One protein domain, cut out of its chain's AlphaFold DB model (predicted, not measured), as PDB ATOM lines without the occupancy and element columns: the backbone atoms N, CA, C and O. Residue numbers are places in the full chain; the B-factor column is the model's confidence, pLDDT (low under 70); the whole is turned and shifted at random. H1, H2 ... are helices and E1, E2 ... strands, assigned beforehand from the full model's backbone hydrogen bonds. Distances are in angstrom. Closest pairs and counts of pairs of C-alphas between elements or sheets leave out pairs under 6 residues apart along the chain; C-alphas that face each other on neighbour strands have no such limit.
ATOM      1  N   TYR A   9      24.566  16.205  -0.904       38.81
ATOM      2  CA  TYR A   9      25.515  15.706  -1.887       38.81
ATOM      3  C   TYR A   9      26.876  16.332  -1.598       38.81
ATOM      4  O   TYR A   9      27.016  17.555  -1.665       38.81
ATOM      5  N   ALA A  10      27.884  15.517  -1.295       41.31
ATOM      6  CA  ALA A  10      29.258  15.979  -1.417       41.31
ATOM      7  C   ALA A  10      29.631  15.882  -2.901       41.31
ATOM      8  O   ALA A  10      29.671  14.788  -3.469       41.31
ATOM      9  N   LEU A  11      29.827  17.035  -3.546       31.78
ATOM     10  CA  LEU A  11      30.354  17.086  -4.909       31.78
ATOM     11  C   LEU A  11      31.752  16.442  -4.935       31.78
ATOM     12  O   LEU A  11      32.471  16.535  -3.937       31.78
ATOM     13  N   PRO A  12      32.143  15.791  -6.046       36.31
ATOM     14  CA  PRO A  12      33.470  15.201  -6.168       36.31
ATOM     15  C   PRO A  12      34.550  16.253  -5.901       36.31
ATOM     16  O   PRO A  12      34.416  17.402  -6.326       36.31
ATOM     17  N   GLU A  13      35.621  15.856  -5.213       36.94
ATOM     18  CA  GLU A  13      36.804  16.700  -5.046       36.94
ATOM     19  C   GLU A  13      37.358  17.043  -6.434       36.94
ATOM     20  O   GLU A  13      37.902  16.191  -7.139       36.94
ATOM     21  N   VAL A  14      37.166  18.294  -6.860       34.16
ATOM     22  CA  VAL A  14      37.701  18.793  -8.125       34.16
ATOM     23  C   VAL A  14      39.196  19.004  -7.924       34.16
ATOM     24  O   VAL A  14      39.621  20.017  -7.371       34.16
ATOM     25  N   GLY A  15      40.007  18.041  -8.357       34.44
ATOM     26  CA  GLY A  15      41.435  18.272  -8.536       34.44
ATOM     27  C   GLY A  15      41.619  19.368  -9.582       34.44
ATOM     28  O   GLY A  15      41.228  19.191 -10.735       34.44
ATOM     29  N   SER A  16      42.167  20.515  -9.186       32.34
ATOM     30  CA  SER A  16      42.493  21.590 -10.120       32.34
ATOM     31  C   SER A  16      43.579  21.108 -11.080       32.34
ATOM     32  O   SER A  16      44.732  20.937 -10.681       32.34
ATOM     33  N   ASP A  24      38.556  13.941 -13.926       31.31
ATOM     34  CA  ASP A  24      38.620  12.639 -13.261       31.31
ATOM     35  C   ASP A  24      37.715  12.663 -12.013       31.31
ATOM     36  O   ASP A  24      38.102  13.122 -10.937       31.31
ATOM     37  N   VAL A  25      36.453  12.249 -12.171       38.88
ATOM     38  CA  VAL A  25      35.483  12.152 -11.068       38.88
ATOM     39  C   VAL A  25      35.790  10.894 -10.256       38.88
ATOM     40  O   VAL A  25      35.419   9.789 -10.645       38.88
ATOM     41  N   ARG A  26      36.445  11.061  -9.102       54.47
ATOM     42  CA  ARG A  26      36.924   9.943  -8.263       54.47
ATOM     43  C   ARG A  26      35.846   9.211  -7.451       54.47
ATOM     44  O   ARG A  26      36.147   8.196  -6.832       54.47
ATOM     45  N   GLY A  27      34.599   9.684  -7.470       57.09
ATOM     46  CA  GLY A  27      33.449   9.007  -6.860       57.09
ATOM     47  C   GLY A  27      32.370   9.964  -6.360       57.09
ATOM     48  O   GLY A  27      32.572  11.176  -6.321       57.09
ATOM     49  N   PHE A  28      31.217   9.411  -5.978       71.19
ATOM     50  CA  PHE A  28      30.097  10.152  -5.382       71.19
ATOM     51  C   PHE A  28      29.817   9.675  -3.956       71.19
ATOM     52  O   PHE A  28      29.746   8.470  -3.717       71.19
ATOM     53  N   SER A  29      29.605  10.618  -3.030       75.81
ATOM     54  CA  SER A  29      29.139  10.335  -1.667       75.81
ATOM     55  C   SER A  29      27.749  10.924  -1.443       75.81
ATOM     56  O   SER A  29      27.534  12.118  -1.665       75.81
ATOM     57  N   ILE A  30      26.817  10.089  -0.987       81.12
ATOM     58  CA  ILE A  30      25.417  10.452  -0.740       81.12
ATOM     59  C   ILE A  30      25.104  10.195   0.732       81.12
ATOM     60  O   ILE A  30      25.372   9.103   1.229       81.12
ATOM     61  N   GLU A  31      24.541  11.178   1.431       79.81
ATOM     62  CA  GLU A  31      24.028  11.000   2.792       79.81
ATOM     63  C   GLU A  31      22.503  10.881   2.758       79.81
ATOM     64  O   GLU A  31      21.819  11.784   2.273       79.81
ATOM     65  N   LEU A  32      21.984   9.759   3.258       75.44
ATOM     66  CA  LEU A  32      20.562   9.448   3.301       75.44
ATOM     67  C   LEU A  32      20.099   9.394   4.766       75.44
ATOM     68  O   LEU A  32      20.539   8.510   5.507       75.44
ATOM     69  N   PRO A  33      19.261  10.343   5.206       69.25
ATOM     70  CA  PRO A  33      18.743  10.376   6.564       69.25
ATOM     71  C   PRO A  33      17.600   9.383   6.779       69.25
ATOM     72  O   PRO A  33      16.668   9.321   5.980       69.25
ATOM     73  N   PHE A  34      17.613   8.666   7.905       64.12
ATOM     74  CA  PHE A  34      16.411   8.001   8.403       64.12
ATOM     75  C   PHE A  34      15.475   9.062   9.003       64.12
ATOM     76  O   PHE A  34      15.685   9.566  10.103       64.12
ATOM     77  N   GLY A  35      14.439   9.464   8.262       52.56
ATOM     78  CA  GLY A  35      13.438  10.396   8.782       52.56
ATOM     79  C   GLY A  35      12.734   9.825  10.021       52.56
ATOM     80  O   GLY A  35      12.266   8.691  10.001       52.56
ATOM     81  N   SER A  36      12.583  10.629  11.080       42.12
ATOM     82  CA  SER A  36      11.971  10.256  12.375       42.12
ATOM     83  C   SER A  36      10.461   9.941  12.325       42.12
ATOM     84  O   SER A  36       9.760   9.985  13.336       42.12
ATOM     85  N   ALA A  37       9.917   9.698  11.139       42.69
ATOM     86  CA  ALA A  37       8.559   9.256  10.904       42.69
ATOM     87  C   ALA A  37       8.592   8.383   9.651       42.69
ATOM     88  O   ALA A  37       9.129   8.820   8.634       42.69
ATOM     89  N   ASN A  38       7.986   7.196   9.735       45.81
ATOM     90  CA  ASN A  38       7.895   6.105   8.747       45.81
ATOM     91  C   ASN A  38       7.346   6.473   7.339       45.81
ATOM     92  O   ASN A  38       6.765   5.631   6.668       45.81
ATOM     93  N   VAL A  39       7.437   7.734   6.903       43.09
ATOM     94  CA  VAL A  39       6.790   8.294   5.708       43.09
ATOM     95  C   VAL A  39       7.706   9.255   4.924       43.09
ATOM     96  O   VAL A  39       7.352   9.653   3.823       43.09
ATOM     97  N   ALA A  40       8.901   9.610   5.418       46.56
ATOM     98  CA  ALA A  40       9.901  10.319   4.595       46.56
ATOM     99  C   ALA A  40      10.635   9.385   3.596       46.56
ATOM    100  O   ALA A  40      11.550   9.810   2.903       46.56
ATOM    101  N   ALA A  41      10.246   8.106   3.547       55.56
ATOM    102  CA  ALA A  41      11.157   7.001   3.267       55.56
ATOM    103  C   ALA A  41      11.236   6.539   1.800       55.56
ATOM    104  O   ALA A  41      12.297   6.092   1.397       55.56
ATOM    105  N   ASP A  42      10.196   6.675   0.973       63.25
ATOM    106  CA  ASP A  42      10.207   5.991  -0.338       63.25
ATOM    107  C   ASP A  42      10.688   6.879  -1.500       63.25
ATOM    108  O   ASP A  42      11.429   6.422  -2.372       63.25
ATOM    109  N   GLU A  43      10.302   8.160  -1.531       67.25
ATOM    110  CA  GLU A  43      10.700   9.072  -2.619       67.25
ATOM    111  C   GLU A  43      12.185   9.453  -2.539       67.25
ATOM    112  O   GLU A  43      12.867   9.489  -3.566       67.25
ATOM    113  N   GLU A  44      12.707   9.696  -1.332       70.62
ATOM    114  CA  GLU A  44      14.129  10.000  -1.122       70.62
ATOM    115  C   GLU A  44      15.003   8.782  -1.441       70.62
ATOM    116  O   GLU A  44      15.995   8.913  -2.162       70.62
ATOM    117  N   VAL A  45      14.594   7.585  -1.000       76.62
ATOM    118  CA  VAL A  45      15.267   6.329  -1.358       76.62
ATOM    119  C   VAL A  45      15.235   6.123  -2.869       76.62
ATOM    120  O   VAL A  45      16.287   5.922  -3.467       76.62
ATOM    121  N   SER A  46      14.078   6.267  -3.522       82.31
ATOM    122  CA  SER A  46      13.951   6.131  -4.981       82.31
ATOM    123  C   SER A  46      14.872   7.088  -5.750       82.31
ATOM    124  O   SER A  46      15.512   6.698  -6.736       82.31
ATOM    125  N   HIS A  47      15.018   8.330  -5.271       83.88
ATOM    126  CA  HIS A  47      15.960   9.286  -5.847       83.88
ATOM    127  C   HIS A  47      17.410   8.818  -5.679       83.88
ATOM    128  O   HIS A  47      18.172   8.823  -6.647       83.88
ATOM    129  N   VAL A  48      17.795   8.382  -4.476       86.31
ATOM    130  CA  VAL A  48      19.147   7.873  -4.214       86.31
ATOM    131  C   VAL A  48      19.444   6.643  -5.067       86.31
ATOM    132  O   VAL A  48      20.491   6.608  -5.709       86.31
ATOM    133  N   LEU A  49      18.521   5.684  -5.162       90.12
ATOM    134  CA  LEU A  49      18.667   4.507  -6.023       90.12
ATOM    135  C   LEU A  49      18.876   4.918  -7.484       90.12
ATOM    136  O   LEU A  49      19.819   4.458  -8.122       90.12
ATOM    137  N   SER A  50      18.082   5.869  -7.986       89.19
ATOM    138  CA  SER A  50      18.222   6.389  -9.352       89.19
ATOM    139  C   SER A  50      19.600   7.017  -9.604       89.19
ATOM    140  O   SER A  50      20.195   6.812 -10.666       89.19
ATOM    141  N   VAL A  51      20.135   7.767  -8.633       89.12
ATOM    142  CA  VAL A  51      21.477   8.370  -8.720       89.12
ATOM    143  C   VAL A  51      22.563   7.295  -8.698       89.12
ATOM    144  O   VAL A  51      23.484   7.346  -9.519       89.12
ATOM    145  N   VAL A  52      22.455   6.312  -7.802       90.62
ATOM    146  CA  VAL A  52      23.421   5.211  -7.682       90.62
ATOM    147  C   VAL A  52      23.443   4.372  -8.961       90.62
ATOM    148  O   VAL A  52      24.518   4.142  -9.513       90.62
ATOM    149  N   GLU A  53      22.282   4.014  -9.512       92.50
ATOM    150  CA  GLU A  53      22.189   3.285 -10.779       92.50
ATOM    151  C   GLU A  53      22.773   4.084 -11.951       92.50
ATOM    152  O   GLU A  53      23.452   3.537 -12.826       92.50
ATOM    153  N   ALA A  54      22.507   5.393 -12.002       90.69
ATOM    154  CA  ALA A  54      23.048   6.266 -13.038       90.69
ATOM    155  C   ALA A  54      24.580   6.362 -12.955       90.69
ATOM    156  O   ALA A  54      25.253   6.339 -13.990       90.69
ATOM    157  N   ALA A  55      25.133   6.429 -11.744       89.44
ATOM    158  CA  ALA A  55      26.571   6.402 -11.509       89.44
ATOM    159  C   ALA A  55      27.178   5.035 -11.866       89.44
ATOM    160  O   ALA A  55      28.190   4.987 -12.570       89.44
ATOM    161  N   GLN A  56      26.520   3.929 -11.502       90.50
ATOM    162  CA  GLN A  56      26.960   2.574 -11.839       90.50
ATOM    163  C   GLN A  56      27.023   2.356 -13.358       90.50
ATOM    164  O   GLN A  56      28.013   1.824 -13.862       90.50
ATOM    165  N   LYS A  57      26.018   2.828 -14.113       91.88
ATOM    166  CA  LYS A  57      26.003   2.786 -15.592       91.88
ATOM    167  C   LYS A  57      27.175   3.542 -16.224       91.88
ATOM    168  O   LYS A  57      27.552   3.244 -17.353       91.88
ATOM    169  N   ARG A  58      27.745   4.511 -15.505       91.56
ATOM    170  CA  ARG A  58      28.930   5.285 -15.908       91.56
ATOM    171  C   ARG A  58      30.225   4.767 -15.279       91.56
ATOM    172  O   ARG A  58      31.256   5.409 -15.434       91.56
ATOM    173  N   SER A  59      30.167   3.639 -14.569       89.25
ATOM    174  CA  SER A  59      31.292   3.063 -13.823       89.25
ATOM    175  C   SER A  59      31.917   4.037 -12.818       89.25
ATOM    176  O   SER A  59      33.115   3.975 -12.561       89.25
ATOM    177  N   ILE A  60      31.107   4.932 -12.244       88.38
ATOM    178  CA  ILE A  60      31.551   5.858 -11.203       88.38
ATOM    179  C   ILE A  60      31.296   5.201  -9.839       88.38
ATOM    180  O   ILE A  60      30.150   4.830  -9.559       88.38
ATOM    181  N   PRO A  61      32.325   5.054  -8.987       87.19
ATOM    182  CA  PRO A  61      32.172   4.436  -7.679       87.19
ATOM    183  C   PRO A  61      31.280   5.297  -6.779       87.19
ATOM    184  O   PRO A  61      31.408   6.525  -6.726       87.19
ATOM    185  N   THR A  62      30.354   4.652  -6.074       90.00
ATOM    186  CA  THR A  62      29.383   5.321  -5.201       90.00
ATOM    187  C   THR A  62      29.493   4.825  -3.773       90.00
ATOM    188  O   THR A  62      29.535   3.625  -3.498       90.00
ATOM    189  N   ARG A  63      29.502   5.784  -2.855       92.69
ATOM    190  CA  ARG A  63      29.450   5.577  -1.418       92.69
ATOM    191  C   ARG A  63      28.153   6.172  -0.887       92.69
ATOM    192  O   ARG A  63      27.874   7.345  -1.119       92.69
ATOM    193  N   VAL A  64      27.376   5.390  -0.153       91.56
ATOM    194  CA  VAL A  64      26.133   5.860   0.471       91.56
ATOM    195  C   VAL A  64      26.260   5.748   1.979       91.56
ATOM    196  O   VAL A  64      26.685   4.718   2.488       91.56
ATOM    197  N   THR A  65      25.923   6.809   2.699       91.44
ATOM    198  CA  THR A  65      25.914   6.845   4.162       91.44
ATOM    199  C   THR A  65      24.477   6.877   4.644       91.44
ATOM    200  O   THR A  65      23.746   7.810   4.325       91.44
ATOM    201  N   LEU A  66      24.089   5.867   5.414       90.19
ATOM    202  CA  LEU A  66      22.802   5.783   6.087       90.19
ATOM    203  C   LEU A  66      22.929   6.466   7.451       90.19
ATOM    204  O   LEU A  66      23.538   5.909   8.367       90.19
ATOM    205  N   LEU A  67      22.431   7.697   7.566       86.12
ATOM    206  CA  LEU A  67      22.499   8.469   8.809       86.12
ATOM    207  C   LEU A  67      21.501   7.921   9.820       86.12
ATOM    208  O   LEU A  67      20.363   7.677   9.447       86.12
ATOM    209  N   ASP A  68      21.929   7.783  11.075       84.88
ATOM    210  CA  ASP A  68      21.159   7.233  12.204       84.88
ATOM    211  C   ASP A  68      20.870   5.723  12.114       84.88
ATOM    212  O   ASP A  68      20.124   5.173  12.920       84.88
ATOM    213  N   ALA A  69      21.522   5.017  11.184       87.31
ATOM    214  CA  ALA A  69      21.445   3.563  11.054       87.31
ATOM    215  C   ALA A  69      21.818   2.828  12.350       87.31
ATOM    216  O   ALA A  69      21.207   1.822  12.681       87.31
ATOM    217  N   LEU A  70      22.821   3.325  13.081       87.38
ATOM    218  CA  LEU A  70      23.310   2.684  14.310       87.38
ATOM    219  C   LEU A  70      22.483   3.029  15.558       87.38
ATOM    220  O   LEU A  70      22.839   2.601  16.649       87.38
ATOM    221  N   THR A  71      21.424   3.819  15.408       81.94
ATOM    222  CA  THR A  71      20.560   4.277  16.507       81.94
ATOM    223  C   THR A  71      19.077   4.043  16.205       81.94
ATOM    224  O   THR A  71      18.215   4.532  16.926       81.94
ATOM    225  N   LEU A  72      18.758   3.347  15.108       81.62
ATOM    226  CA  LEU A  72      17.385   3.104  14.675       81.62
ATOM    227  C   LEU A  72      16.805   1.873  15.382       81.62
ATOM    228  O   LEU A  72      17.417   0.816  15.377       81.62
ATOM    229  N   ASP A  73      15.577   1.927  15.886       79.44
ATOM    230  CA  ASP A  73      14.967   0.770  16.572       79.44
ATOM    231  C   ASP A  73      14.526  -0.381  15.632       79.44
ATOM    232  O   ASP A  73      13.949  -1.370  16.083       79.44
ATOM    233  N   ASP A  74      14.781  -0.278  14.321       84.25
ATOM    234  CA  ASP A  74      14.371  -1.262  13.309       84.25
ATOM    235  C   ASP A  74      15.551  -1.711  12.415       84.25
ATOM    236  O   ASP A  74      15.749  -1.177  11.315       84.25
ATOM    237  N   PRO A  75      16.337  -2.719  12.848       85.56
ATOM    238  CA  PRO A  75      17.433  -3.285  12.055       85.56
ATOM    239  C   PRO A  75      16.994  -3.837  10.693       85.56
ATOM    240  O   PRO A  75      17.748  -3.756   9.723       85.56
ATOM    241  N   ALA A  76      15.766  -4.358  10.590       87.31
ATOM    242  CA  ALA A  76      15.242  -4.913   9.343       87.31
ATOM    243  C   ALA A  76      14.999  -3.814   8.297       87.31
ATOM    244  O   ALA A  76      15.163  -4.037   7.094       87.31
ATOM    245  N   HIS A  77      14.644  -2.604   8.731       85.94
ATOM    246  CA  HIS A  77      14.562  -1.453   7.837       85.94
ATOM    247  C   HIS A  77      15.941  -1.062   7.291       85.94
ATOM    248  O   HIS A  77      16.093  -0.891   6.078       85.94
ATOM    249  N   VAL A  78      16.963  -1.005   8.152       89.12
ATOM    250  CA  VAL A  78      18.343  -0.716   7.728       89.12
ATOM    251  C   VAL A  78      18.853  -1.775   6.757       89.12
ATOM    252  O   VAL A  78      19.420  -1.442   5.716       89.12
ATOM    253  N   GLN A  79      18.591  -3.046   7.052       91.69
ATOM    254  CA  GLN A  79      18.921  -4.164   6.178       91.69
ATOM    255  C   GLN A  79      18.268  -4.029   4.798       91.69
ATOM    256  O   GLN A  79      18.951  -4.160   3.776       91.69
ATOM    257  N   ARG A  80      16.960  -3.749   4.743       90.19
ATOM    258  CA  ARG A  80      16.232  -3.578   3.479       90.19
ATOM    259  C   ARG A  80      16.852  -2.470   2.634       90.19
ATOM    260  O   ARG A  80      17.210  -2.715   1.485       90.19
ATOM    261  N   MET A  81      17.078  -1.300   3.228       89.38
ATOM    262  CA  MET A  81      17.672  -0.162   2.524       89.38
ATOM    263  C   MET A  81      19.103  -0.442   2.061       89.38
ATOM    264  O   MET A  81      19.439  -0.175   0.908       89.38
ATOM    265  N   ALA A  82      19.943  -1.038   2.911       91.75
ATOM    266  CA  ALA A  82      21.296  -1.433   2.524       91.75
ATOM    267  C   ALA A  82      21.284  -2.426   1.348       91.75
ATOM    268  O   ALA A  82      22.113  -2.334   0.441       91.75
ATOM    269  N   SER A  83      20.317  -3.344   1.323       92.50
ATOM    270  CA  SER A  83      20.153  -4.311   0.232       92.50
ATOM    271  C   SER A  83      19.768  -3.625  -1.075       92.50
ATOM    272  O   SER A  83      20.405  -3.862  -2.098       92.50
ATOM    273  N   GLU A  84      18.767  -2.744  -1.047       91.81
ATOM    274  CA  GLU A  84      18.315  -1.985  -2.220       91.81
ATOM    275  C   GLU A  84      19.442  -1.123  -2.800       91.81
ATOM    276  O   GLU A  84      19.717  -1.171  -3.999       91.81
ATOM    277  N   ILE A  85      20.173  -0.415  -1.938       91.94
ATOM    278  CA  ILE A  85      21.310   0.425  -2.327       91.94
ATOM    279  C   ILE A  85      22.456  -0.416  -2.914       91.94
ATOM    280  O   ILE A  85      23.068  -0.031  -3.915       91.94
ATOM    281  N   ALA A  86      22.738  -1.590  -2.343       93.12
ATOM    282  CA  ALA A  86      23.731  -2.510  -2.891       93.12
ATOM    283  C   ALA A  86      23.313  -3.066  -4.261       93.12
ATOM    284  O   ALA A  86      24.160  -3.184  -5.151       93.12
ATOM    285  N   HIS A  87      22.026  -3.378  -4.449       92.69
ATOM    286  CA  HIS A  87      21.476  -3.816  -5.733       92.69
ATOM    287  C   HIS A  87      21.522  -2.717  -6.798       92.69
ATOM    288  O   HIS A  87      21.842  -3.022  -7.946       92.69
ATOM    289  N   ALA A  88      21.295  -1.458  -6.414       91.50
ATOM    290  CA  ALA A  88      21.450  -0.297  -7.290       91.50
ATOM    291  C   ALA A  88      22.906  -0.043  -7.719       91.50
ATOM    292  O   ALA A  88      23.147   0.734  -8.640       91.50
ATOM    293  N   GLY A  89      23.878  -0.695  -7.069       91.81
ATOM    294  CA  GLY A  89      25.280  -0.669  -7.480       91.81
ATOM    295  C   GLY A  89      26.232   0.058  -6.544       91.81
ATOM    296  O   GLY A  89      27.385   0.251  -6.930       91.81
ATOM    297  N   ALA A  90      25.799   0.432  -5.336       91.06
ATOM    298  CA  ALA A  90      26.668   1.111  -4.380       91.06
ATOM    299  C   ALA A  90      27.897   0.269  -4.029       91.06
ATOM    300  O   ALA A  90      27.790  -0.912  -3.688       91.06
ATOM    301  N   GLU A  91      29.077   0.878  -4.093       91.81
ATOM    302  CA  GLU A  91      30.334   0.204  -3.779       91.81
ATOM    303  C   GLU A  91      30.565   0.103  -2.272       91.81
ATOM    304  O   GLU A  91      30.986  -0.948  -1.788       91.81
ATOM    305  N   VAL A  92      30.243   1.173  -1.539       92.88
ATOM    306  CA  VAL A  92      30.362   1.238  -0.080       92.88
ATOM    307  C   VAL A  92      29.060   1.750   0.525       92.88
ATOM    308  O   VAL A  92      28.500   2.741   0.059       92.88
ATOM    309  N   ILE A  93      28.603   1.098   1.592       93.88
ATOM    310  CA  ILE A  93      27.430   1.490   2.376       93.88
ATOM    311  C   ILE A  93      27.880   1.703   3.813       93.88
ATOM    312  O   ILE A  93      28.322   0.772   4.476       93.88
ATOM    313  N   VAL A  94      27.789   2.930   4.301       93.62
ATOM    314  CA  VAL A  94      28.227   3.305   5.643       93.62
ATOM    315  C   VAL A  94      27.027   3.358   6.565       93.62
ATOM    316  O   VAL A  94      26.098   4.121   6.315       93.62
ATOM    317  N   LEU A  95      27.068   2.593   7.649       92.38
ATOM    318  CA  LEU A  95      26.119   2.715   8.746       92.38
ATOM    319  C   LEU A  95      26.630   3.812   9.676       92.38
ATOM    320  O   LEU A  95      27.738   3.700  10.216       92.38
ATOM    321  N   ALA A  96      25.858   4.890   9.812       89.00
ATOM    322  CA  ALA A  96      26.225   6.015  10.651       89.00
ATOM    323  C   ALA A  96      25.359   6.125  11.912       89.00
ATOM    324  O   ALA A  96      24.186   5.769  11.893       89.00
ATOM    325  N   GLY A  97      25.940   6.626  13.002       83.38
ATOM    326  CA  GLY A  97      25.246   6.853  14.275       83.38
ATOM    327  C   GLY A  97      25.686   8.137  14.967       83.38
ATOM    328  O   GLY A  97      26.870   8.499  14.928       83.38
ATOM    329  N   ALA A  98      24.729   8.822  15.595       67.06
ATOM    330  CA  ALA A  98      24.979   9.970  16.461       67.06
ATOM    331  C   ALA A  98      25.412   9.544  17.886       67.06
ATOM    332  O   ALA A  98      25.546   8.363  18.189       67.06
ATOM    333  N   GLU A  99      25.740  10.535  18.719       56.28
ATOM    334  CA  GLU A  99      26.367  10.422  20.047       56.28
ATOM    335  C   GLU A  99      25.709   9.413  21.002       56.28
ATOM    336  O   GLU A  99      24.492   9.362  21.086       56.28
ATOM    337  N   GLY A 100      26.516   8.697  21.794       53.94
ATOM    338  CA  GLY A 100      26.078   8.069  23.051       53.94
ATOM    339  C   GLY A 100      25.226   6.797  22.957       53.94
ATOM    340  O   GLY A 100      25.229   6.041  23.921       53.94
ATOM    341  N   ASP A 101      24.586   6.531  21.816       54.75
ATOM    342  CA  ASP A 101      23.566   5.472  21.700       54.75
ATOM    343  C   ASP A 101      23.988   4.266  20.847       54.75
ATOM    344  O   ASP A 101      23.326   3.229  20.859       54.75
ATOM    345  N   ALA A 102      25.094   4.363  20.104       62.34
ATOM    346  CA  ALA A 102      25.597   3.238  19.322       62.34
ATOM    347  C   ALA A 102      26.301   2.221  20.241       62.34
ATOM    348  O   ALA A 102      27.514   2.259  20.453       62.34
ATOM    349  N   ASP A 103      25.510   1.316  20.805       77.75
ATOM    350  CA  ASP A 103      25.988   0.177  21.582       77.75
ATOM    351  C   ASP A 103      26.760  -0.807  20.681       77.75
ATOM    352  O   ASP A 103      26.374  -1.078  19.541       77.75
ATOM    353  N   CYS A 104      27.857  -1.366  21.194       83.81
ATOM    354  CA  CYS A 104      28.584  -2.439  20.523       83.81
ATOM    355  C   CYS A 104      27.695  -3.669  20.291       83.81
ATOM    356  O   CYS A 104      27.826  -4.306  19.248       83.81
ATOM    357  N   GLU A 105      26.786  -3.986  21.218       84.88
ATOM    358  CA  GLU A 105      25.838  -5.096  21.046       84.88
ATOM    359  C   GLU A 105      24.856  -4.809  19.904       84.88
ATOM    360  O   GLU A 105      24.597  -5.665  19.051       84.88
ATOM    361  N   TYR A 106      24.361  -3.571  19.825       86.25
ATOM    362  CA  TYR A 106      23.491  -3.146  18.735       86.25
ATOM    363  C   TYR A 106      24.224  -3.144  17.383       86.25
ATOM    364  O   TYR A 106      23.679  -3.625  16.388       86.25
ATOM    365  N   LEU A 107      25.486  -2.692  17.347       89.69
ATOM    366  CA  LEU A 107      26.343  -2.774  16.159       89.69
ATOM    367  C   LEU A 107      26.483  -4.219  15.656       89.69
ATOM    368  O   LEU A 107      26.368  -4.461  14.455       89.69
ATOM    369  N   GLU A 108      26.755  -5.174  16.548       90.38
ATOM    370  CA  GLU A 108      26.875  -6.590  16.182       90.38
ATOM    371  C   GLU A 108      25.575  -7.117  15.565       90.38
ATOM    372  O   GLU A 108      25.607  -7.754  14.508       90.38
ATOM    373  N   SER A 109      24.438  -6.789  16.187       90.00
ATOM    374  CA  SER A 109      23.104  -7.175  15.724       90.00
ATOM    375  C   SER A 109      22.797  -6.624  14.329       90.00
ATOM    376  O   SER A 109      22.512  -7.385  13.401       90.00
ATOM    377  N   ILE A 110      22.927  -5.307  14.136       91.31
ATOM    378  CA  ILE A 110      22.590  -4.675  12.858       91.31
ATOM    379  C   ILE A 110      23.547  -5.088  11.741       91.31
ATOM    380  O   ILE A 110      23.126  -5.277  10.600       91.31
ATOM    381  N   TYR A 111      24.830  -5.274  12.054       92.38
ATOM    382  CA  TYR A 111      25.796  -5.749  11.078       92.38
ATOM    383  C   TYR A 111      25.467  -7.172  10.634       92.38
ATOM    384  O   TYR A 111      25.437  -7.430   9.433       92.38
ATOM    385  N   ALA A 112      25.167  -8.078  11.570       91.69
ATOM    386  CA  ALA A 112      24.766  -9.443  11.245       91.69
ATOM    387  C   ALA A 112      23.511  -9.473  10.358       91.69
ATOM    388  O   ALA A 112      23.491 -10.201   9.363       91.69
ATOM    389  N   GLU A 113      22.514  -8.640  10.667       92.38
ATOM    390  CA  GLU A 113      21.293  -8.519   9.870       92.38
ATOM    391  C   GLU A 113      21.610  -8.044   8.445       92.38
ATOM    392  O   GLU A 113      21.261  -8.704   7.468       92.38
ATOM    393  N   VAL A 114      22.364  -6.947   8.306       92.25
ATOM    394  CA  VAL A 114      22.779  -6.402   7.002       92.25
ATOM    395  C   VAL A 114      23.592  -7.427   6.204       92.25
ATOM    396  O   VAL A 114      23.411  -7.550   4.993       92.25
ATOM    397  N   LEU A 115      24.463  -8.203   6.854       92.50
ATOM    398  CA  LEU A 115      25.240  -9.254   6.195       92.50
ATOM    399  C   LEU A 115      24.395 -10.435   5.709       92.50
ATOM    400  O   LEU A 115      24.813 -11.113   4.767       92.50
ATOM    401  N   ALA A 116      23.228 -10.681   6.308       89.50
ATOM    402  CA  ALA A 116      22.314 -11.733   5.869       89.50
ATOM    403  C   ALA A 116      21.688 -11.439   4.491       89.50
ATOM    404  O   ALA A 116      21.132 -12.336   3.852       89.50
ATOM    405  N   SER A 117      21.799 -10.202   3.999       87.38
ATOM    406  CA  SER A 117      21.303  -9.811   2.684       87.38
ATOM    407  C   SER A 117      22.076 -10.453   1.538       87.38
ATOM    408  O   SER A 117      23.281 -10.256   1.361       87.38
ATOM    409  N   ASN A 118      21.346 -11.163   0.679       81.69
ATOM    410  CA  ASN A 118      21.899 -11.746  -0.533       81.69
ATOM    411  C   ASN A 118      21.915 -10.719  -1.676       81.69
ATOM    412  O   ASN A 118      20.904 -10.502  -2.343       81.69
ATOM    413  N   VAL A 119      23.072 -10.104  -1.910       83.62
ATOM    414  CA  VAL A 119      23.273  -9.099  -2.964       83.62
ATOM    415  C   VAL A 119      24.165  -9.637  -4.079       83.62
ATOM    416  O   VAL A 119      25.149 -10.337  -3.839       83.62
ATOM    417  N   ALA A 120      23.832  -9.306  -5.328       76.81
ATOM    418  CA  ALA A 120      24.593  -9.764  -6.486       76.81
ATOM    419  C   ALA A 120      25.964  -9.061  -6.597       76.81
ATOM    420  O   ALA A 120      26.131  -7.889  -6.248       76.81
ATOM    421  N   GLY A 121      26.955  -9.770  -7.143       81.88
ATOM    422  CA  GLY A 121      28.303  -9.239  -7.355       81.88
ATOM    423  C   GLY A 121      29.182  -9.379  -6.113       81.88
ATOM    424  O   GLY A 121      29.607 -10.484  -5.791       81.88
ATOM    425  N   ARG A 122      29.504  -8.264  -5.443       82.50
ATOM    426  CA  ARG A 122      30.354  -8.281  -4.237       82.50
ATOM    427  C   ARG A 122      29.535  -8.602  -2.977       82.50
ATOM    428  O   ARG A 122      28.489  -7.963  -2.809       82.50
ATOM    429  N   PRO A 123      30.020  -9.486  -2.084       88.75
ATOM    430  CA  PRO A 123      29.389  -9.768  -0.795       88.75
ATOM    431  C   PRO A 123      29.171  -8.506   0.041       88.75
ATOM    432  O   PRO A 123      30.017  -7.610   0.036       88.75
ATOM    433  N   MET A 124      28.086  -8.467   0.819       91.88
ATOM    434  CA  MET A 124      27.762  -7.311   1.665       91.88
ATOM    435  C   MET A 124      28.892  -6.970   2.653       91.88
ATOM    436  O   MET A 124      29.221  -5.801   2.839       91.88
ATOM    437  N   ALA A 125      29.588  -7.980   3.185       90.19
ATOM    438  CA  ALA A 125      30.719  -7.798   4.103       90.19
ATOM    439  C   ALA A 125      31.877  -6.963   3.525       90.19
ATOM    440  O   ALA A 125      32.635  -6.360   4.276       90.19
ATOM    441  N   GLN A 126      32.007  -6.894   2.195       90.19
ATOM    442  CA  GLN A 126      33.026  -6.080   1.521       90.19
ATOM    443  C   GLN A 126      32.562  -4.644   1.230       90.19
ATOM    444  O   GLN A 126      33.361  -3.823   0.782       90.19
ATOM    445  N   ARG A 127      31.276  -4.345   1.442       92.56
ATOM    446  CA  ARG A 127      30.651  -3.049   1.140       92.56
ATOM    447  C   ARG A 127      30.366  -2.235   2.393       92.56
ATOM    448  O   ARG A 127      30.347  -1.012   2.326       92.56
ATOM    449  N   VAL A 128      30.109  -2.897   3.518       93.38
ATOM    450  CA  VAL A 128      29.660  -2.213   4.733       93.38
ATOM    451  C   VAL A 128      30.813  -1.483   5.418       93.38
ATOM    452  O   VAL A 128      31.902  -2.032   5.598       93.38
ATOM    453  N   GLY A 129      30.546  -0.243   5.817       93.81
ATOM    454  CA  GLY A 129      31.425   0.588   6.620       93.81
ATOM    455  C   GLY A 129      30.740   1.208   7.823       93.81
ATOM    456  O   GLY A 129      29.517   1.187   7.923       93.81
ATOM    457  N   ILE A 130      31.536   1.786   8.720       92.25
ATOM    458  CA  ILE A 130      31.062   2.387   9.972       92.25
ATOM    459  C   ILE A 130      31.509   3.844  10.084       92.25
ATOM    460  O   ILE A 130      32.677   4.180   9.860       92.25
ATOM    461  N   ARG A 131      30.562   4.698  10.481       90.50
ATOM    462  CA  ARG A 131      30.787   6.085  10.896       90.50
ATOM    463  C   ARG A 131      30.067   6.332  12.218       90.50
ATOM    464  O   ARG A 131      28.859   6.515  12.240       90.50
ATOM    465  N   ALA A 132      30.791   6.380  13.321       87.19
ATOM    466  CA  ALA A 132      30.195   6.661  14.616       87.19
ATOM    467  C   ALA A 132      30.925   7.806  15.308       87.19
ATOM    468  O   ALA A 132      32.157   7.893  15.286       87.19
ATOM    469  N   ARG A 133      30.163   8.677  15.972       81.38
ATOM    470  CA  ARG A 133      30.751   9.632  16.913       81.38
ATOM    471  C   ARG A 133      31.477   8.862  18.018       81.38
ATOM    472  O   ARG A 133      30.996   7.837  18.496       81.38
ATOM    473  N   CYS A 134      32.648   9.351  18.414       76.19
ATOM    474  CA  CYS A 134      33.386   8.763  19.530       76.19
ATOM    475  C   CYS A 134      32.639   9.043  20.838       76.19
ATOM    476  O   CYS A 134      32.268  10.188  21.094       76.19
ATOM    477  N   GLY A 135      32.405   8.001  21.634       67.31
ATOM    478  CA  GLY A 135      31.749   8.125  22.932       67.31
ATOM    479  C   GLY A 135      32.717   8.559  24.042       67.31
ATOM    480  O   GLY A 135      33.914   8.729  23.792       67.31
ATOM    481  N   PRO A 136      32.226   8.682  25.289       62.16
ATOM    482  CA  PRO A 136      33.056   8.958  26.467       62.16
ATOM    483  C   PRO A 136      34.184   7.931  26.659       62.16
ATOM    484  O   PRO A 136      35.283   8.291  27.075       62.16
ATOM    485  N   ASP A 137      33.931   6.677  26.273       58.78
ATOM    486  CA  ASP A 137      34.890   5.564  26.327       58.78
ATOM    487  C   ASP A 137      35.852   5.526  25.118       58.78
ATOM    488  O   ASP A 137      36.604   4.571  24.918       58.78
ATOM    489  N   GLY A 138      35.843   6.567  24.280       72.19
ATOM    490  CA  GLY A 138      36.729   6.722  23.131       72.19
ATOM    491  C   GLY A 138      36.210   6.044  21.861       72.19
ATOM    492  O   GLY A 138      35.085   6.277  21.419       72.19
ATOM    493  N   ILE A 139      37.065   5.238  21.222       82.94
ATOM    494  CA  ILE A 139      36.843   4.664  19.879       82.94
ATOM    495  C   ILE A 139      36.342   3.206  19.910       82.94
ATOM    496  O   ILE A 139      36.581   2.444  18.974       82.94
ATOM    497  N   GLY A 140      35.651   2.799  20.983       85.75
ATOM    498  CA  GLY A 140      35.229   1.409  21.233       85.75
ATOM    499  C   GLY A 140      34.403   0.770  20.108       85.75
ATOM    500  O   GLY A 140      34.653  -0.374  19.735       85.75
ATOM    501  N   ILE A 141      33.504   1.528  19.478       87.12
ATOM    502  CA  ILE A 141      32.725   1.068  18.312       87.12
ATOM    503  C   ILE A 141      33.642   0.678  17.146       87.12
ATOM    504  O   ILE A 141      33.422  -0.331  16.484       87.12
ATOM    505  N   TYR A 142      34.708   1.445  16.905       89.25
ATOM    506  CA  TYR A 142      35.668   1.159  15.835       89.25
ATOM    507  C   TYR A 142      36.521  -0.062  16.161       89.25
ATOM    508  O   TYR A 142      36.822  -0.857  15.276       89.25
ATOM    509  N   ALA A 143      36.877  -0.235  17.435       89.50
ATOM    510  CA  ALA A 143      37.516  -1.454  17.914       89.50
ATOM    511  C   ALA A 143      36.634  -2.673  17.621       89.50
ATOM    512  O   ALA A 143      37.104  -3.630  17.009       89.50
ATOM    513  N   ARG A 144      35.345  -2.589  17.963       90.44
ATOM    514  CA  ARG A 144      34.383  -3.659  17.711       90.44
ATOM    515  C   ARG A 144      34.187  -3.939  16.220       90.44
ATOM    516  O   ARG A 144      34.247  -5.090  15.804       90.44
ATOM    517  N   ALA A 145      34.039  -2.895  15.406       91.00
ATOM    518  CA  ALA A 145      33.920  -3.016  13.955       91.00
ATOM    519  C   ALA A 145      35.131  -3.738  13.331       91.00
ATOM    520  O   ALA A 145      34.964  -4.574  12.443       91.00
ATOM    521  N   LEU A 146      36.348  -3.470  13.817       90.88
ATOM    522  CA  LEU A 146      37.551  -4.181  13.369       90.88
ATOM    523  C   LEU A 146      37.542  -5.659  13.767       90.88
ATOM    524  O   LEU A 146      37.938  -6.497  12.959       90.88
ATOM    525  N   ASP A 147      37.068  -5.987  14.969       90.19
ATOM    526  CA  ASP A 147      36.942  -7.378  15.422       90.19
ATOM    527  C   ASP A 147      35.920  -8.152  14.564       90.19
ATOM    528  O   ASP A 147      36.079  -9.345  14.311       90.19
ATOM    529  N   MET A 148      34.928  -7.445  14.015       90.00
ATOM    530  CA  MET A 148      33.951  -7.947  13.039       90.00
ATOM    531  C   MET A 148      34.453  -7.913  11.583       90.00
ATOM    532  O   MET A 148      33.697  -8.217  10.663       90.00
ATOM    533  N   CYS A 149      35.725  -7.568  11.354       90.06
ATOM    534  CA  CYS A 149      36.364  -7.487  10.035       90.06
ATOM    535  C   CYS A 149      35.745  -6.450   9.072       90.06
ATOM    536  O   CYS A 149      35.841  -6.598   7.850       90.06
ATOM    537  N   VAL A 150      35.152  -5.374   9.601       90.69
ATOM    538  CA  VAL A 150      34.710  -4.223   8.800       90.69
ATOM    539  C   VAL A 150      35.914  -3.564   8.123       90.69
ATOM    540  O   VAL A 150      36.911  -3.248   8.773       90.69
ATOM    541  N   GLN A 151      35.810  -3.318   6.814       86.75
ATOM    542  CA  GLN A 151      36.918  -2.793   6.003       86.75
ATOM    543  C   GLN A 151      36.872  -1.272   5.810       86.75
ATOM    544  O   GLN A 151      37.909  -0.649   5.591       86.75
ATOM    545  N   HIS A 152      35.684  -0.669   5.899       91.69
ATOM    546  CA  HIS A 152      35.482   0.755   5.634       91.69
ATOM    547  C   HIS A 152      35.170   1.483   6.939       91.69
ATOM    548  O   HIS A 152      34.125   1.266   7.544       91.69
ATOM    549  N   LEU A 153      36.067   2.355   7.388       90.81
ATOM    550  CA  LEU A 153      35.907   3.100   8.637       90.81
ATOM    551  C   LEU A 153      36.103   4.584   8.364       90.81
ATOM    552  O   LEU A 153      37.136   4.985   7.828       90.81
ATOM    553  N   ASP A 154      35.116   5.393   8.734       90.00
ATOM    554  CA  ASP A 154      35.228   6.838   8.584       90.00
ATOM    555  C   ASP A 154      36.046   7.475   9.693       90.00
ATOM    556  O   ASP A 154      35.991   7.068  10.853       90.00
ATOM    557  N   THR A 155      36.769   8.525   9.309       86.81
ATOM    558  CA  THR A 155      37.580   9.364  10.192       86.81
ATOM    559  C   THR A 155      37.254  10.830   9.951       86.81
ATOM    560  O   THR A 155      36.909  11.206   8.831       86.81
ATOM    561  N   CYS A 156      37.421  11.676  10.962       83.31
ATOM    562  CA  CYS A 156      37.288  13.122  10.832       83.31
ATOM    563  C   CYS A 156      38.609  13.803  11.200       83.31
ATOM    564  O   CYS A 156      39.198  13.475  12.221       83.31
ATOM    565  N   LEU A 157      39.081  14.743  10.378       75.06
ATOM    566  CA  LEU A 157      40.324  15.484  10.645       75.06
ATOM    567  C   LEU A 157      40.159  16.612  11.671       75.06
ATOM    568  O   LEU A 157      41.161  17.134  12.146       75.06
ATOM    569  N   LEU A 158      38.922  17.008  11.974       70.00
ATOM    570  CA  LEU A 158      38.646  18.103  12.896       70.00
ATOM    571  C   LEU A 158      38.834  17.642  14.344       70.00
ATOM    572  O   LEU A 158      38.397  16.556  14.720       70.00
ATOM    573  N   ASP A 159      39.427  18.499  15.167       55.84
ATOM    574  CA  ASP A 159      39.465  18.310  16.614       55.84
ATOM    575  C   ASP A 159      38.173  18.906  17.221       55.84
ATOM    576  O   ASP A 159      37.926  20.108  17.120       55.84
ATOM    577  N   GLY A 160      37.290  18.074  17.795       58.12
ATOM    578  CA  GLY A 160      35.996  18.503  18.360       58.12
ATOM    579  C   GLY A 160      34.976  17.360  18.519       58.12
ATOM    580  O   GLY A 160      35.351  16.200  18.359       58.12
ATOM    581  N   PRO A 161      33.687  17.642  18.822       57.53
ATOM    582  CA  PRO A 161      32.622  16.634  18.820       57.53
ATOM    583  C   PRO A 161      32.331  16.186  17.380       57.53
ATOM    584  O   PRO A 161      31.415  16.668  16.713       57.53
ATOM    585  N   THR A 162      33.171  15.295  16.862       67.25
ATOM    586  CA  THR A 162      33.141  14.840  15.476       67.25
ATOM    587  C   THR A 162      32.316  13.572  15.308       67.25
ATOM    588  O   THR A 162      32.232  12.726  16.192       67.25
ATOM    589  N   MET A 163      31.719  13.394  14.130       74.56
ATOM    590  CA  MET A 163      30.934  12.196  13.780       74.56
ATOM    591  C   MET A 163      31.793  10.944  13.512       74.56
ATOM    592  O   MET A 163      31.264   9.924  13.084       74.56
ATOM    593  N   ALA A 164      33.112  11.040  13.697       82.62
ATOM    594  CA  ALA A 164      34.096   9.993  13.440       82.62
ATOM    595  C   ALA A 164      35.420  10.312  14.171       82.62
ATOM    596  O   ALA A 164      35.706  11.490  14.407       82.62
ATOM    597  N   PRO A 165      36.252   9.309  14.508       84.88
ATOM    598  CA  PRO A 165      37.517   9.490  15.201       84.88
ATOM    599  C   PRO A 165      38.522  10.248  14.349       84.88
ATOM    600  O   PRO A 165      38.522  10.156  13.118       84.88
ATOM    601  N   ASN A 166      39.454  10.914  15.026       82.88
ATOM    602  CA  ASN A 166      40.652  11.421  14.372       82.88
ATOM    603  C   ASN A 166      41.413  10.249  13.714       82.88
ATOM    604  O   ASN A 166      41.598   9.202  14.351       82.88
ATOM    605  N   PRO A 167      41.885  10.388  12.461       83.94
ATOM    606  CA  PRO A 167      42.590   9.313  11.768       83.94
ATOM    607  C   PRO A 167      43.850   8.829  12.505       83.94
ATOM    608  O   PRO A 167      44.212   7.662  12.385       83.94
ATOM    609  N   ILE A 168      44.499   9.663  13.324       83.69
ATOM    610  CA  ILE A 168      45.635   9.248  14.165       83.69
ATOM    611  C   ILE A 168      45.205   8.192  15.193       83.69
ATOM    612  O   ILE A 168      45.932   7.215  15.416       83.69
ATOM    613  N   ALA A 169      44.032   8.367  15.804       83.44
ATOM    614  CA  ALA A 169      43.490   7.421  16.773       83.44
ATOM    615  C   ALA A 169      43.163   6.084  16.092       83.44
ATOM    616  O   ALA A 169      43.577   5.029  16.574       83.44
ATOM    617  N   LEU A 170      42.533   6.125  14.912       85.62
ATOM    618  CA  LEU A 170      42.207   4.915  14.159       85.62
ATOM    619  C   LEU A 170      43.457   4.167  13.664       85.62
ATOM    620  O   LEU A 170      43.528   2.945  13.764       85.62
ATOM    621  N   VAL A 171      44.482   4.872  13.177       86.25
ATOM    622  CA  VAL A 171      45.741   4.228  12.760       86.25
ATOM    623  C   VAL A 171      46.462   3.585  13.947       86.25
ATOM    624  O   VAL A 171      47.072   2.527  13.791       86.25
ATOM    625  N   SER A 172      46.395   4.192  15.134       86.12
ATOM    626  CA  SER A 172      46.951   3.592  16.354       86.12
ATOM    627  C   SER A 172      46.219   2.294  16.708       86.12
ATOM    628  O   SER A 172      46.864   1.266  16.905       86.12
ATOM    629  N   LEU A 173      44.887   2.305  16.637       87.06
ATOM    630  CA  LEU A 173      44.042   1.132  16.858       87.06
ATOM    631  C   LEU A 173      44.318  -0.015  15.869       87.06
ATOM    632  O   LEU A 173      44.350  -1.189  16.243       87.06
ATOM    633  N   LEU A 174      44.544   0.315  14.594       87.56
ATOM    634  CA  LEU A 174      44.912  -0.662  13.565       87.56
ATOM    635  C   LEU A 174      46.278  -1.295  13.858       87.56
ATOM    636  O   LEU A 174      46.431  -2.510  13.739       87.56
ATOM    637  N   LYS A 175      47.255  -0.500  14.311       85.81
ATOM    638  CA  LYS A 175      48.585  -1.001  14.698       85.81
ATOM    639  C   LYS A 175      48.527  -1.952  15.888       85.81
ATOM    640  O   LYS A 175      49.211  -2.973  15.860       85.81
ATOM    641  N   GLU A 176      47.709  -1.652  16.895       87.56
ATOM    642  CA  GLU A 176      47.485  -2.540  18.046       87.56
ATOM    643  C   GLU A 176      46.969  -3.918  17.602       87.56
ATOM    644  O   GLU A 176      47.427  -4.944  18.103       87.56
ATOM    645  N   ARG A 177      46.104  -3.947  16.579       84.25
ATOM    646  CA  ARG A 177      45.589  -5.175  15.950       84.25
ATOM    647  C   ARG A 177      46.497  -5.769  14.871       84.25
ATOM    648  O   ARG A 177      46.136  -6.770  14.260       84.25
ATOM    649  N   ARG A 178      47.676  -5.186  14.632       84.88
ATOM    650  CA  ARG A 178      48.615  -5.583  13.563       84.88
ATOM    651  C   ARG A 178      47.989  -5.556  12.161       84.88
ATOM    652  O   ARG A 178      48.386  -6.321  11.286       84.88
ATOM    653  N   LEU A 179      47.034  -4.656  11.945       81.56
ATOM    654  CA  LEU A 179      46.401  -4.407  10.656       81.56
ATOM    655  C   LEU A 179      47.118  -3.261   9.937       81.56
ATOM    656  O   LEU A 179      47.506  -2.261  10.547       81.56
ATOM    657  N   ASN A 180      47.301  -3.406   8.626       77.12
ATOM    658  CA  ASN A 180      47.924  -2.378   7.804       77.12
ATOM    659  C   ASN A 180      46.854  -1.421   7.270       77.12
ATOM    660  O   ASN A 180      45.946  -1.842   6.562       77.12
ATOM    661  N   SER A 181      46.980  -0.134   7.590       70.62
ATOM    662  CA  SER A 181      46.110   0.915   7.051       70.62
ATOM    663  C   SER A 181      46.562   1.431   5.682       70.62
ATOM    664  O   SER A 181      45.813   2.144   5.029       70.62
ATOM    665  N   GLY A 182      47.813   1.174   5.281       70.38
ATOM    666  CA  GLY A 182      48.469   1.851   4.158       70.38
ATOM    667  C   GLY A 182      48.742   3.343   4.403       70.38
ATOM    668  O   GLY A 182      49.324   4.008   3.550       70.38
TER     669      GLY A 182
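This is residues 9 to 16 and 24 to 182 of the 220 residues of the protein "Hypothetical protein" of Haptolina ericina (UniProt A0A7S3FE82). A twisted wall of four parallel strands has four helices, H1 to H4, set one after another over one face, and a fifth helix, H5, lies off the sheet beyond H4. Short pairings extend both edges: residues 9 to 10 beside E1 and residues 152 to 153 beside E4. The printed part has 167 residues, with five named helices and four named strands in the order E1 H1 E2 H2 E3 H3 E4 H4 H5; the sheet runs E1 E2 E3 E4. The class is mixed, helices and strands, with 83 residues, under half, in named elements. The whole is compact, with a radius of gyration of the C-alphas of 15.6 A, and rounded, spanning 43 by 40 by 30 A.

E1, residues 28 to 33, is parallel to E2, residues 62 to 67, at 20 degrees, with N 63 and O 28 2.8 A apart, within hydrogen-bond range. H1, residues 41 to 57, lies over E1 and E2 at a height over the sheet of 9.8 A; its closest C-alphas to E2 are those of Val 52 and Thr 62, 6.5 A. E3, residues 92 to 97, is parallel to E2, with N 94 and O 64 at 2.8 A. H2, residues 75 to 87, is on the same face as H1 and lies over E3. H1 and H2 touch at Leu 49 and Ile 85, their closest C-alphas, 6.1 A, at a shallow tilt of 29 degrees. E4, residues 128 to 132, is parallel to E3, with N 129 and O 93 at 2.8 A. H3, residues 104 to 115, touches H2, with the C-alphas of Gln 79 and Val 114 closest at 4.5 A, at a steep tilt of 42 degrees. H4, residues 140 to 147, touches H3, the closest C-alphas being those of Cys 104 and Ile 141, 5.9 A. H5, residues 167 to 176, is close to H4 but not clearly touching, with the C-alphas of Ala 143 and Leu 173 7.1 A apart. E1, H1, E2, then E2, H2, E3, then E3, H3, E4 are strand-helix-strand units, two parallel neighbour strands with a helix between, each with a right-handed crossover. Every O i to N i+4 pair is within hydrogen-bond range in H2, H3, H4 and H5; in H1, 12 of 13 are.

E1 begins at C-alpha 28 (30.097, 10.152, -5.382) and is 16.5 A long; E2 is 15.9 A, E3 16.2 A and E4 13.3 A. H1 is 24.4 A, H2 18.2 A, H3 16.2 A, H4 10.7 A and H5 14.3 A, ending at C-alpha 176 (47.485, -2.540, 18.046).

The C-alphas farthest apart, those of Val 39 and Arg 178, are 44.8 A apart. Residues 17 to 23 are not printed, and C-alphas 16 and 24 are 10.2 A apart across this cut. The links H3 to E4 and H4 to H5 are long. The mean pLDDT of the printed part is 79.2; among the residues under 70 are 9 to 16, 24 to 27 and 33 to 43.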